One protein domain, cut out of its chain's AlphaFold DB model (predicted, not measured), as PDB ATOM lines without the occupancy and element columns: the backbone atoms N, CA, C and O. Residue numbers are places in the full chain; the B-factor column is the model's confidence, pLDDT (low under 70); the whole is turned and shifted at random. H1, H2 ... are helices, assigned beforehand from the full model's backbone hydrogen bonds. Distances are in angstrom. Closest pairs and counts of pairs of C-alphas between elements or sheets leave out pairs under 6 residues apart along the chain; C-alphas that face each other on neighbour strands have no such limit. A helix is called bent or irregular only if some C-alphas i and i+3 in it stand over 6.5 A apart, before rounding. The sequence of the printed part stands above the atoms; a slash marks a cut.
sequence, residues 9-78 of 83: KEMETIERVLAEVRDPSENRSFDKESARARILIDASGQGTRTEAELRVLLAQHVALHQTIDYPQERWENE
ATOM      1  N   LYS A   9     176.360 132.257 250.316       88.88
ATOM      2  CA  LYS A   9     177.631 131.761 249.777       88.88
ATOM      3  C   LYS A   9     177.809 132.106 248.297       88.88
ATOM      4  O   LYS A   9     178.906 132.473 247.882       88.88
ATOM      5  N   GLU A  10     176.755 131.977 247.497       88.00
ATOM      6  CA  GLU A  10     176.789 132.375 246.087       88.00
ATOM      7  C   GLU A  10     176.972 133.887 245.956       88.00
ATOM      8  O   GLU A  10     177.785 134.320 245.145       88.00
ATOM      9  N   MET A  11     176.308 134.683 246.802       90.06
ATOM     10  CA  MET A  11     176.497 136.136 246.830       90.06
ATOM     11  C   MET A  11     177.944 136.516 247.175       90.06
ATOM     12  O   MET A  11     178.561 137.288 246.448       90.06
ATOM     13  N   GLU A  12     178.523 135.917 248.220       92.62
ATOM     14  CA  GLU A  12     179.919 136.162 248.609       92.62
ATOM     15  C   GLU A  12     180.900 135.786 247.485       92.62
ATOM     16  O   GLU A  12     181.875 136.490 247.217       92.62
ATOM     17  N   THR A  13     180.621 134.683 246.787       91.75
ATOM     18  CA  THR A  13     181.428 134.238 245.644       91.75
ATOM     19  C   THR A  13     181.351 135.248 244.498       91.75
ATOM     20  O   THR A  13     182.381 135.605 243.925       91.75
ATOM     21  N   ILE A  14     180.153 135.744 244.180       90.75
ATOM     22  CA  ILE A  14     179.940 136.760 243.143       90.75
ATOM     23  C   ILE A  14     180.669 138.060 243.501       90.75
ATOM     24  O   ILE A  14     181.379 138.601 242.656       90.75
ATOM     25  N   GLU A  15     180.545 138.544 244.738       91.75
ATOM     26  CA  GLU A  15     181.223 139.763 245.197       91.75
ATOM     27  C   GLU A  15     182.745 139.652 245.081       91.75
ATOM     28  O   GLU A  15     183.403 140.568 244.577       91.75
ATOM     29  N   ARG A  16     183.305 138.508 245.484       92.31
ATOM     30  CA  ARG A  16     184.742 138.241 245.387       92.31
ATOM     31  C   ARG A  16     185.223 138.248 243.941       92.31
ATOM     32  O   ARG A  16     186.213 138.902 243.635       92.31
ATOM     33  N   VAL A  17     184.501 137.568 243.054       92.38
ATOM     34  CA  VAL A  17     184.836 137.493 241.626       92.38
ATOM     35  C   VAL A  17     184.688 138.861 240.946       92.38
ATOM     36  O   VAL A  17     185.524 139.231 240.127       92.38
ATOM     37  N   LEU A  18     183.690 139.671 241.321       90.31
ATOM     38  CA  LEU A  18     183.546 141.045 240.820       90.31
ATOM     39  C   LEU A  18     184.689 141.962 241.254       90.31
ATOM     40  O   LEU A  18     185.121 142.811 240.469       90.31
ATOM     41  N   ALA A  19     185.181 141.802 242.484       90.06
ATOM     42  CA  ALA A  19     186.278 142.608 243.004       90.06
ATOM     43  C   ALA A  19     187.570 142.439 242.183       90.06
ATOM     44  O   ALA A  19     188.333 143.395 242.065       90.06
ATOM     45  N   GLU A  20     187.789 141.272 241.564       88.12
ATOM     46  CA  GLU A  20     188.988 140.974 240.762       88.12
ATOM     47  C   GLU A  20     189.116 141.839 239.499       88.12
ATOM     48  O   GLU A  20     190.224 142.084 239.029       88.12
ATOM     49  N   VAL A  21     187.999 142.314 238.945       83.44
ATOM     50  CA  VAL A  21     187.975 143.127 237.711       83.44
ATOM     51  C   VAL A  21     187.530 144.562 237.960       83.44
ATOM     52  O   VAL A  21     187.248 145.304 237.008       83.44
ATOM     53  N   ARG A  22     187.376 144.940 239.232       83.44
ATOM     54  CA  ARG A  22     186.883 146.257 239.607       83.44
ATOM     55  C   ARG A  22     187.920 147.309 239.243       83.44
ATOM     56  O   ARG A  22     189.083 147.189 239.614       83.44
ATOM     57  N   ASP A  23     187.485 148.334 238.522       79.19
ATOM     58  CA  ASP A  23     188.346 149.462 238.196       79.19
ATOM     59  C   ASP A  23     188.548 150.311 239.467       79.19
ATOM     60  O   ASP A  23     187.555 150.756 240.054       79.19
ATOM     61  N   PRO A  24     189.793 150.501 239.941       77.81
ATOM     62  CA  PRO A  24     190.061 151.311 241.123       77.81
ATOM     63  C   PRO A  24     189.942 152.820 240.857       77.81
ATOM     64  O   PRO A  24     190.035 153.600 241.805       77.81
ATOM     65  N   SER A  25     189.775 153.253 239.604       77.12
ATOM     66  CA  SER A  25     189.693 154.670 239.253       77.12
ATOM     67  C   SER A  25     188.354 155.308 239.641       77.12
ATOM     68  O   SER A  25     187.300 154.669 239.676       77.12
ATOM     69  N   GLU A  26     188.379 156.621 239.887       68.06
ATOM     70  CA  GLU A  26     187.163 157.417 240.127       68.06
ATOM     71  C   GLU A  26     186.222 157.439 238.911       68.06
ATOM     72  O   GLU A  26     185.017 157.621 239.070       68.06
ATOM     73  N   ASN A  27     186.746 157.162 237.711       66.88
ATOM     74  CA  ASN A  27     185.990 157.078 236.459       66.88
ATOM     75  C   ASN A  27     185.438 155.672 236.178       66.88
ATOM     76  O   ASN A  27     185.180 155.319 235.024       66.88
ATOM     77  N   ARG A  28     185.236 154.854 237.218       75.38
ATOM     78  CA  ARG A  28     184.617 153.538 237.059       75.38
ATOM     79  C   ARG A  28     183.271 153.657 236.339       75.38
ATOM     80  O   ARG A  28     182.393 154.441 236.704       75.38
ATOM     81  N   SER A  29     183.082 152.824 235.326       82.88
ATOM     82  CA  SER A  29     181.797 152.738 234.642       82.88
ATOM     83  C   SER A  29     180.849 151.855 235.453       82.88
ATOM     84  O   SER A  29     180.972 150.627 235.454       82.88
ATOM     85  N   PHE A  30     179.882 152.483 236.128       83.25
ATOM     86  CA  PHE A  30     178.811 151.776 236.840       83.25
ATOM     87  C   PHE A  30     178.010 150.848 235.920       83.25
ATOM     88  O   PHE A  30     177.557 149.794 236.365       83.25
ATOM     89  N   ASP A  31     177.884 151.194 234.639       83.50
ATOM     90  CA  ASP A  31     177.219 150.351 233.645       83.50
ATOM     91  C   ASP A  31     178.000 149.056 233.400       83.50
ATOM     92  O   ASP A  31     177.417 147.969 233.422       83.50
ATOM     93  N   LYS A  32     179.334 149.143 233.259       84.94
ATOM     94  CA  LYS A  32     180.205 147.963 233.115       84.94
ATOM     95  C   LYS A  32     180.188 147.101 234.380       84.94
ATOM     96  O   LYS A  32     180.099 145.878 234.271       84.94
ATOM     97  N   GLU A  33     180.233 147.704 235.571       86.31
ATOM     98  CA  GLU A  33     180.114 146.963 236.841       86.31
ATOM     99  C   GLU A  33     178.755 146.247 236.953       86.31
ATOM    100  O   GLU A  33     178.703 145.058 237.276       86.31
ATOM    101  N   SER A  34     177.661 146.933 236.618       87.75
ATOM    102  CA  SER A  34     176.302 146.380 236.691       87.75
ATOM    103  C   SER A  34     176.075 145.247 235.687       87.75
ATOM    104  O   SER A  34     175.425 144.253 236.013       87.75
ATOM    105  N   ALA A  35     176.625 145.364 234.473       88.44
ATOM    106  CA  ALA A  35     176.556 144.317 233.455       88.44
ATOM    107  C   ALA A  35     177.287 143.041 233.902       88.44
ATOM    108  O   ALA A  35     176.726 141.945 233.830       88.44
ATOM    109  N   ARG A  36     178.501 143.192 234.447       91.50
ATOM    110  CA  ARG A  36     179.287 142.080 235.005       91.50
ATOM    111  C   ARG A  36     178.546 141.390 236.151       91.50
ATOM    112  O   ARG A  36     178.476 140.164 236.177       91.50
ATOM    113  N   ALA A  37     177.953 142.165 237.061       90.69
ATOM    114  CA  ALA A  37     177.193 141.625 238.186       90.69
ATOM    115  C   ALA A  37     175.972 140.814 237.728       90.69
ATOM    116  O   ALA A  37     175.774 139.696 238.198       90.69
ATOM    117  N   ARG A  38     175.193 141.335 236.770       90.69
ATOM    118  CA  ARG A  38     174.018 140.632 236.222       90.69
ATOM    119  C   ARG A  38     174.377 139.274 235.633       90.69
ATOM    120  O   ARG A  38     173.727 138.290 235.957       90.69
ATOM    121  N   ILE A  39     175.446 139.203 234.845       90.56
ATOM    122  CA  ILE A  39     175.880 137.945 234.221       90.56
ATOM    123  C   ILE A  39     176.239 136.887 235.267       90.56
ATOM    124  O   ILE A  39     175.897 135.719 235.098       90.56
ATOM    125  N   LEU A  40     176.913 137.277 236.352       90.81
ATOM    126  CA  LEU A  40     177.273 136.352 237.427       90.81
ATOM    127  C   LEU A  40     176.055 135.908 238.248       90.81
ATOM    128  O   LEU A  40     175.965 134.738 238.614       90.81
ATOM    129  N   ILE A  41     175.108 136.817 238.500       90.50
ATOM    130  CA  ILE A  41     173.839 136.513 239.175       90.50
ATOM    131  C   ILE A  41     173.017 135.521 238.345       90.50
ATOM    132  O   ILE A  41     172.588 134.496 238.873       90.50
ATOM    133  N   ASP A  42     172.856 135.783 237.047       89.19
ATOM    134  CA  ASP A  42     172.115 134.910 236.134       89.19
ATOM    135  C   ASP A  42     172.785 133.534 236.021       89.19
ATOM    136  O   ASP A  42     172.119 132.499 236.076       89.19
ATOM    137  N   ALA A  43     174.117 133.509 235.921       87.44
ATOM    138  CA  ALA A  43     174.895 132.280 235.838       87.44
ATOM    139  C   ALA A  43     174.763 131.400 237.090       87.44
ATOM    140  O   ALA A  43     174.631 130.183 236.953       87.44
ATOM    141  N   SER A  44     174.777 132.001 238.282       85.62
ATOM    142  CA  SER A  44     174.576 131.292 239.552       85.62
ATOM    143  C   SER A  44     173.115 130.874 239.759       85.62
ATOM    144  O   SER A  44     172.848 129.806 240.302       85.62
ATOM    145  N   GLY A  45     172.149 131.662 239.276       82.88
ATOM    146  CA  GLY A  45     170.723 131.320 239.344       82.88
ATOM    147  C   GLY A  45     170.309 130.155 238.433       82.88
ATOM    148  O   GLY A  45     169.321 129.475 238.710       82.88
ATOM    149  N   GLN A  46     171.059 129.899 237.356       82.56
ATOM    150  CA  GLN A  46     170.797 128.811 236.401       82.56
ATOM    151  C   GLN A  46     171.376 127.449 236.823       82.56
ATOM    152  O   GLN A  46     171.074 126.436 236.190       82.56
ATOM    153  N   GLY A  47     172.188 127.395 237.879       74.94
ATOM    154  CA  GLY A  47     172.773 126.160 238.393       74.94
ATOM    155  C   GLY A  47     174.045 126.407 239.197       74.94
ATOM    156  O   GLY A  47     174.590 127.507 239.213       74.94
ATOM    157  N   THR A  48     174.543 125.363 239.859       66.06
ATOM    158  CA  THR A  48     175.745 125.458 240.694       66.06
ATOM    159  C   THR A  48     176.987 125.626 239.821       66.06
ATOM    160  O   THR A  48     177.576 124.639 239.383       66.06
ATOM    161  N   ARG A  49     177.389 126.875 239.564       79.00
ATOM    162  CA  ARG A  49     178.709 127.186 239.006       79.00
ATOM    163  C   ARG A  49     179.732 127.327 240.118       79.00
ATOM    164  O   ARG A  49     179.484 127.932 241.160       79.00
ATOM    165  N   THR A  50     180.903 126.764 239.885       87.31
ATOM    166  CA  THR A  50     182.075 126.953 240.732       87.31
ATOM    167  C   THR A  50     182.624 128.371 240.573       87.31
ATOM    168  O   THR A  50     182.473 129.015 239.536       87.31
ATOM    169  N   GLU A  51     183.337 128.850 241.590       89.56
ATOM    170  CA  GLU A  51     184.035 130.141 241.548       89.56
ATOM    171  C   GLU A  51     184.983 130.249 240.336       89.56
ATOM    172  O   GLU A  51     185.090 131.304 239.716       89.56
ATOM    173  N   ALA A  52     185.623 129.143 239.937       88.88
ATOM    174  CA  ALA A  52     186.486 129.093 238.757       88.88
ATOM    175  C   ALA A  52     185.714 129.334 237.448       88.88
ATOM    176  O   ALA A  52     186.170 130.090 236.592       88.88
ATOM    177  N   GLU A  53     184.528 128.743 237.297       90.25
ATOM    178  CA  GLU A  53     183.681 128.952 236.117       90.25
ATOM    179  C   GLU A  53     183.151 130.388 236.045       90.25
ATOM    180  O   GLU A  53     183.080 130.967 234.960       90.25
ATOM    181  N   LEU A  54     182.832 130.988 237.196       90.94
ATOM    182  CA  LEU A  54     182.430 132.394 237.285       90.94
ATOM    183  C   LEU A  54     183.567 133.337 236.869       90.94
ATOM    184  O   LEU A  54     183.327 134.273 236.105       90.94
ATOM    185  N   ARG A  55     184.810 133.060 237.285       92.81
ATOM    186  CA  ARG A  55     185.993 133.817 236.832       92.81
ATOM    187  C   ARG A  55     186.196 133.728 235.325       92.81
ATOM    188  O   ARG A  55     186.423 134.747 234.678       92.81
ATOM    189  N   VAL A  56     186.099 132.526 234.755       91.62
ATOM    190  CA  VAL A  56     186.257 132.319 233.306       91.62
ATOM    191  C   VAL A  56     185.187 133.083 232.528       91.62
ATOM    192  O   VAL A  56     185.508 133.775 231.562       91.62
ATOM    193  N   LEU A  57     183.929 133.012 232.971       90.69
ATOM    194  CA  LEU A  57     182.824 133.753 232.363       90.69
ATOM    195  C   LEU A  57     183.063 135.268 232.409       90.69
ATOM    196  O   LEU A  57     182.887 135.960 231.405       90.69
ATOM    197  N   LEU A  58     183.488 135.775 233.566       90.81
ATOM    198  CA  LEU A  58     183.772 137.190 233.752       90.81
ATOM    199  C   LEU A  58     184.924 137.660 232.860       90.81
ATOM    200  O   LEU A  58     184.806 138.696 232.209       90.81
ATOM    201  N   ALA A  59     186.005 136.882 232.776       89.50
ATOM    202  CA  ALA A  59     187.149 137.187 231.922       89.50
ATOM    203  C   ALA A  59     186.760 137.235 230.435       89.50
ATOM    204  O   ALA A  59     187.157 138.161 229.729       89.50
ATOM    205  N   GLN A  60     185.938 136.287 229.965       88.81
ATOM    206  CA  GLN A  60     185.425 136.287 228.590       88.81
ATOM    207  C   GLN A  60     184.581 137.531 228.298       88.81
ATOM    208  O   GLN A  60     184.757 138.164 227.258       88.81
ATOM    209  N   HIS A  61     183.698 137.910 229.224       87.19
ATOM    210  CA  HIS A  61     182.874 139.105 229.078       87.19
ATOM    211  C   HIS A  61     183.723 140.386 229.050       87.19
ATOM    212  O   HIS A  61     183.537 141.232 228.176       87.19
ATOM    213  N   VAL A  62     184.697 140.517 229.954       86.06
ATOM    214  CA  VAL A  62     185.618 141.667 229.976       86.06
ATOM    215  C   VAL A  62     186.424 141.757 228.680       86.06
ATOM    216  O   VAL A  62     186.494 142.838 228.101       86.06
ATOM    217  N   ALA A  63     186.979 140.643 228.195       84.81
ATOM    218  CA  ALA A  63     187.747 140.614 226.952       84.81
ATOM    219  C   ALA A  63     186.892 140.994 225.729       84.81
ATOM    220  O   ALA A  63     187.340 141.749 224.864       84.81
ATOM    221  N   LEU A  64     185.641 140.525 225.669       80.88
ATOM    222  CA  LEU A  64     184.704 140.890 224.605       80.88
ATOM    223  C   LEU A  64     184.395 142.396 224.617       80.88
ATOM    224  O   LEU A  64     184.414 143.039 223.576       80.88
ATOM    225  N   HIS A  65     184.174 142.989 225.789       74.00
ATOM    226  CA  HIS A  65     183.913 144.428 225.879       74.00
ATOM    227  C   HIS A  65     185.156 145.283 225.617       74.00
ATOM    228  O   HIS A  65     185.049 146.298 224.941       74.00
ATOM    229  N   GLN A  66     186.342 144.855 226.054       69.44
ATOM    230  CA  GLN A  66     187.592 145.543 225.712       69.44
ATOM    231  C   GLN A  66     187.858 145.525 224.205       69.44
ATOM    232  O   GLN A  66     188.260 146.537 223.647       69.44
ATOM    233  N   THR A  67     187.604 144.401 223.530       61.91
ATOM    234  CA  THR A  67     187.786 144.294 222.072       61.91
ATOM    235  C   THR A  67     186.758 145.089 221.269       61.91
ATOM    236  O   THR A  67     187.064 145.462 220.140       61.91
ATOM    237  N   ILE A  68     185.579 145.379 221.831       58.88
ATOM    238  CA  ILE A  68     184.553 146.243 221.219       58.88
ATOM    239  C   ILE A  68     184.824 147.730 221.498       58.88
ATOM    240  O   ILE A  68     184.610 148.551 220.611       58.88
ATOM    241  N   ASP A  69     185.350 148.075 222.675       56.91
ATOM    242  CA  ASP A  69     185.719 149.456 223.016       56.91
ATOM    243  C   ASP A  69     186.997 149.910 222.266       56.91
ATOM    244  O   ASP A  69     187.115 151.067 221.862       56.91
ATOM    245  N   TYR A  70     187.939 148.994 222.003       48.88
ATOM    246  CA  TYR A  70     189.209 149.283 221.313       48.88
ATOM    247  C   TYR A  70     189.078 149.862 219.882       48.88
ATOM    248  O   TYR A  70     189.858 150.747 219.524       48.88
ATOM    249  N   PRO A  71     188.133 149.431 219.021       51.19
ATOM    250  CA  PRO A  71     187.921 150.065 217.725       51.19
ATOM    251  C   PRO A  71     187.242 151.437 217.811       51.19
ATOM    252  O   PRO A  71     187.284 152.143 216.812       51.19
ATOM    253  N   GLN A  72     186.653 151.847 218.940       46.72
ATOM    254  CA  GLN A  72     185.994 153.154 219.051       46.72
ATOM    255  C   GLN A  72     186.979 154.292 219.366       46.72
ATOM    256  O   GLN A  72     186.890 155.354 218.753       46.72
ATOM    257  N   GLU A  73     187.990 154.059 220.209       49.22
ATOM    258  CA  GLU A  73     189.010 155.080 220.527       49.22
ATOM    259  C   GLU A  73     189.917 155.435 219.336       49.22
ATOM    260  O   GLU A  73     190.483 156.529 219.274       49.22
ATOM    261  N   ARG A  74     190.055 154.533 218.355       48.09
ATOM    262  CA  ARG A  74     190.943 154.764 217.206       48.09
ATOM    263  C   ARG A  74     190.392 155.777 216.199       48.09
ATOM    264  O   ARG A  74     191.176 156.376 215.476       48.09
ATOM    265  N   TRP A  75     189.076 155.983 216.155       49.97
ATOM    266  CA  TRP A  75     188.457 156.910 215.198       49.97
ATOM    267  C   TRP A  75     188.374 158.342 215.732       49.97
ATOM    268  O   TRP A  75     188.358 159.279 214.938       49.97
ATOM    269  N   GLU A  76     188.382 158.539 217.054       50.38
ATOM    270  CA  GLU A  76     188.340 159.887 217.640       50.38
ATOM    271  C   GLU A  76     189.716 160.581 217.675       50.38
ATOM    272  O   GLU A  76     189.773 161.804 217.768       50.38
ATOM    273  N   ASN A  77     190.826 159.845 217.516       51.78
ATOM    274  CA  ASN A  77     192.188 160.409 217.524       51.78
ATOM    275  C   ASN A  77     192.839 160.597 216.137       51.78
ATOM    276  O   ASN A  77     193.914 161.188 216.052       51.78
ATOM    277  N   GLU A  78     192.210 160.154 215.043       50.41
ATOM    278  CA  GLU A  78     192.711 160.381 213.670       50.41
ATOM    279  C   GLU A  78     192.015 161.564 212.956       50.41
ATOM    280  O   GLU A  78     192.260 161.823 211.781       50.41
TER     281      GLU A  78
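AT A GLANCE: This is residues 9 to 78 of the 83 residues of an uncharacterized protein of Mesorhizobium sp. MaA-C15 (UniProt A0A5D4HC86). The long helix H3 makes the longest axis: its first part, with H1 and H2, forms a small three-helix up-and-down bundle, and its far part sticks out of that bundle as a long arm, residues 66 to 76 with the last residues 77 and 78. H1 and H2 are shorter, each touching the other and the first half of H3, and a loop that includes residues 24 to 29 sticks out between them. The printed part has 70 residues with three named helices in the order H1, H2, H3 and no named strand; its class is all helix. The whole is loose, with a radius of gyration of the C-alphas of 13.8 A, and spans 48 by 23 by 16 A, the arm making much of the length.

IN THESE COORDINATES: H3, residues 51 to 76, measures 38.4 A from first to last C-alpha, from C-alpha 51 at (184.035, 130.141, 241.548) to C-alpha 76 at (188.340, 159.887, 217.640). It is neither bent nor irregular, but only just: C-alphas 68 and 71 are 6.2 A apart. H2, residues 30 to 45, measures 22.1 A. H1, residues 9 to 19, measures 15.4 A and begins with C-alpha 9 at (177.631, 131.761, 249.777).

HOW THE PARTS SIT: H3 and H2 are a helical hairpin, in which they touch and run opposite ways at a shallow tilt of 30 degrees. Their closest C-alphas are those of Leu 54 and Leu 40, 6.5 A apart; H3 touches H2 with residues 54 to 61 alone, and H2 touches H3 with residues 36 to 43 alone. H3 also touches H1, with its residues 51 to 58 alone, and runs the same way at a shallow tilt of 31 degrees; the closest C-alphas are those of Arg 55 and Val 17, 6.2 A apart. H1 and H2 are a second helical hairpin: they touch and run opposite ways at a shallow tilt of 31 degrees, with the C-alphas of Ile 14 and Leu 40 closest at 6.3 A. The three helices are an up-and-down bundle, each running against the one before it in the chain. In H1 and H2 every O i to N i+4 pair is within hydrogen-bond range; in H3 it is 16 of 22.

THE WHOLE: The two C-alphas farthest apart are those of Lys 9 and Glu 78, 48.5 A. Residues 24 to 31 stand free, and so do residues 66 to 78, of which 66 to 76 belong to H3. The body without them spans 25 by 17 by 17 A. The link from H2 to H3 is tight and that from H1 to H2 short; the printed part has no cut. The mean pLDDT of the printed part is 79.8, with residues 26 to 27, 48 and 66 to 78 under 70.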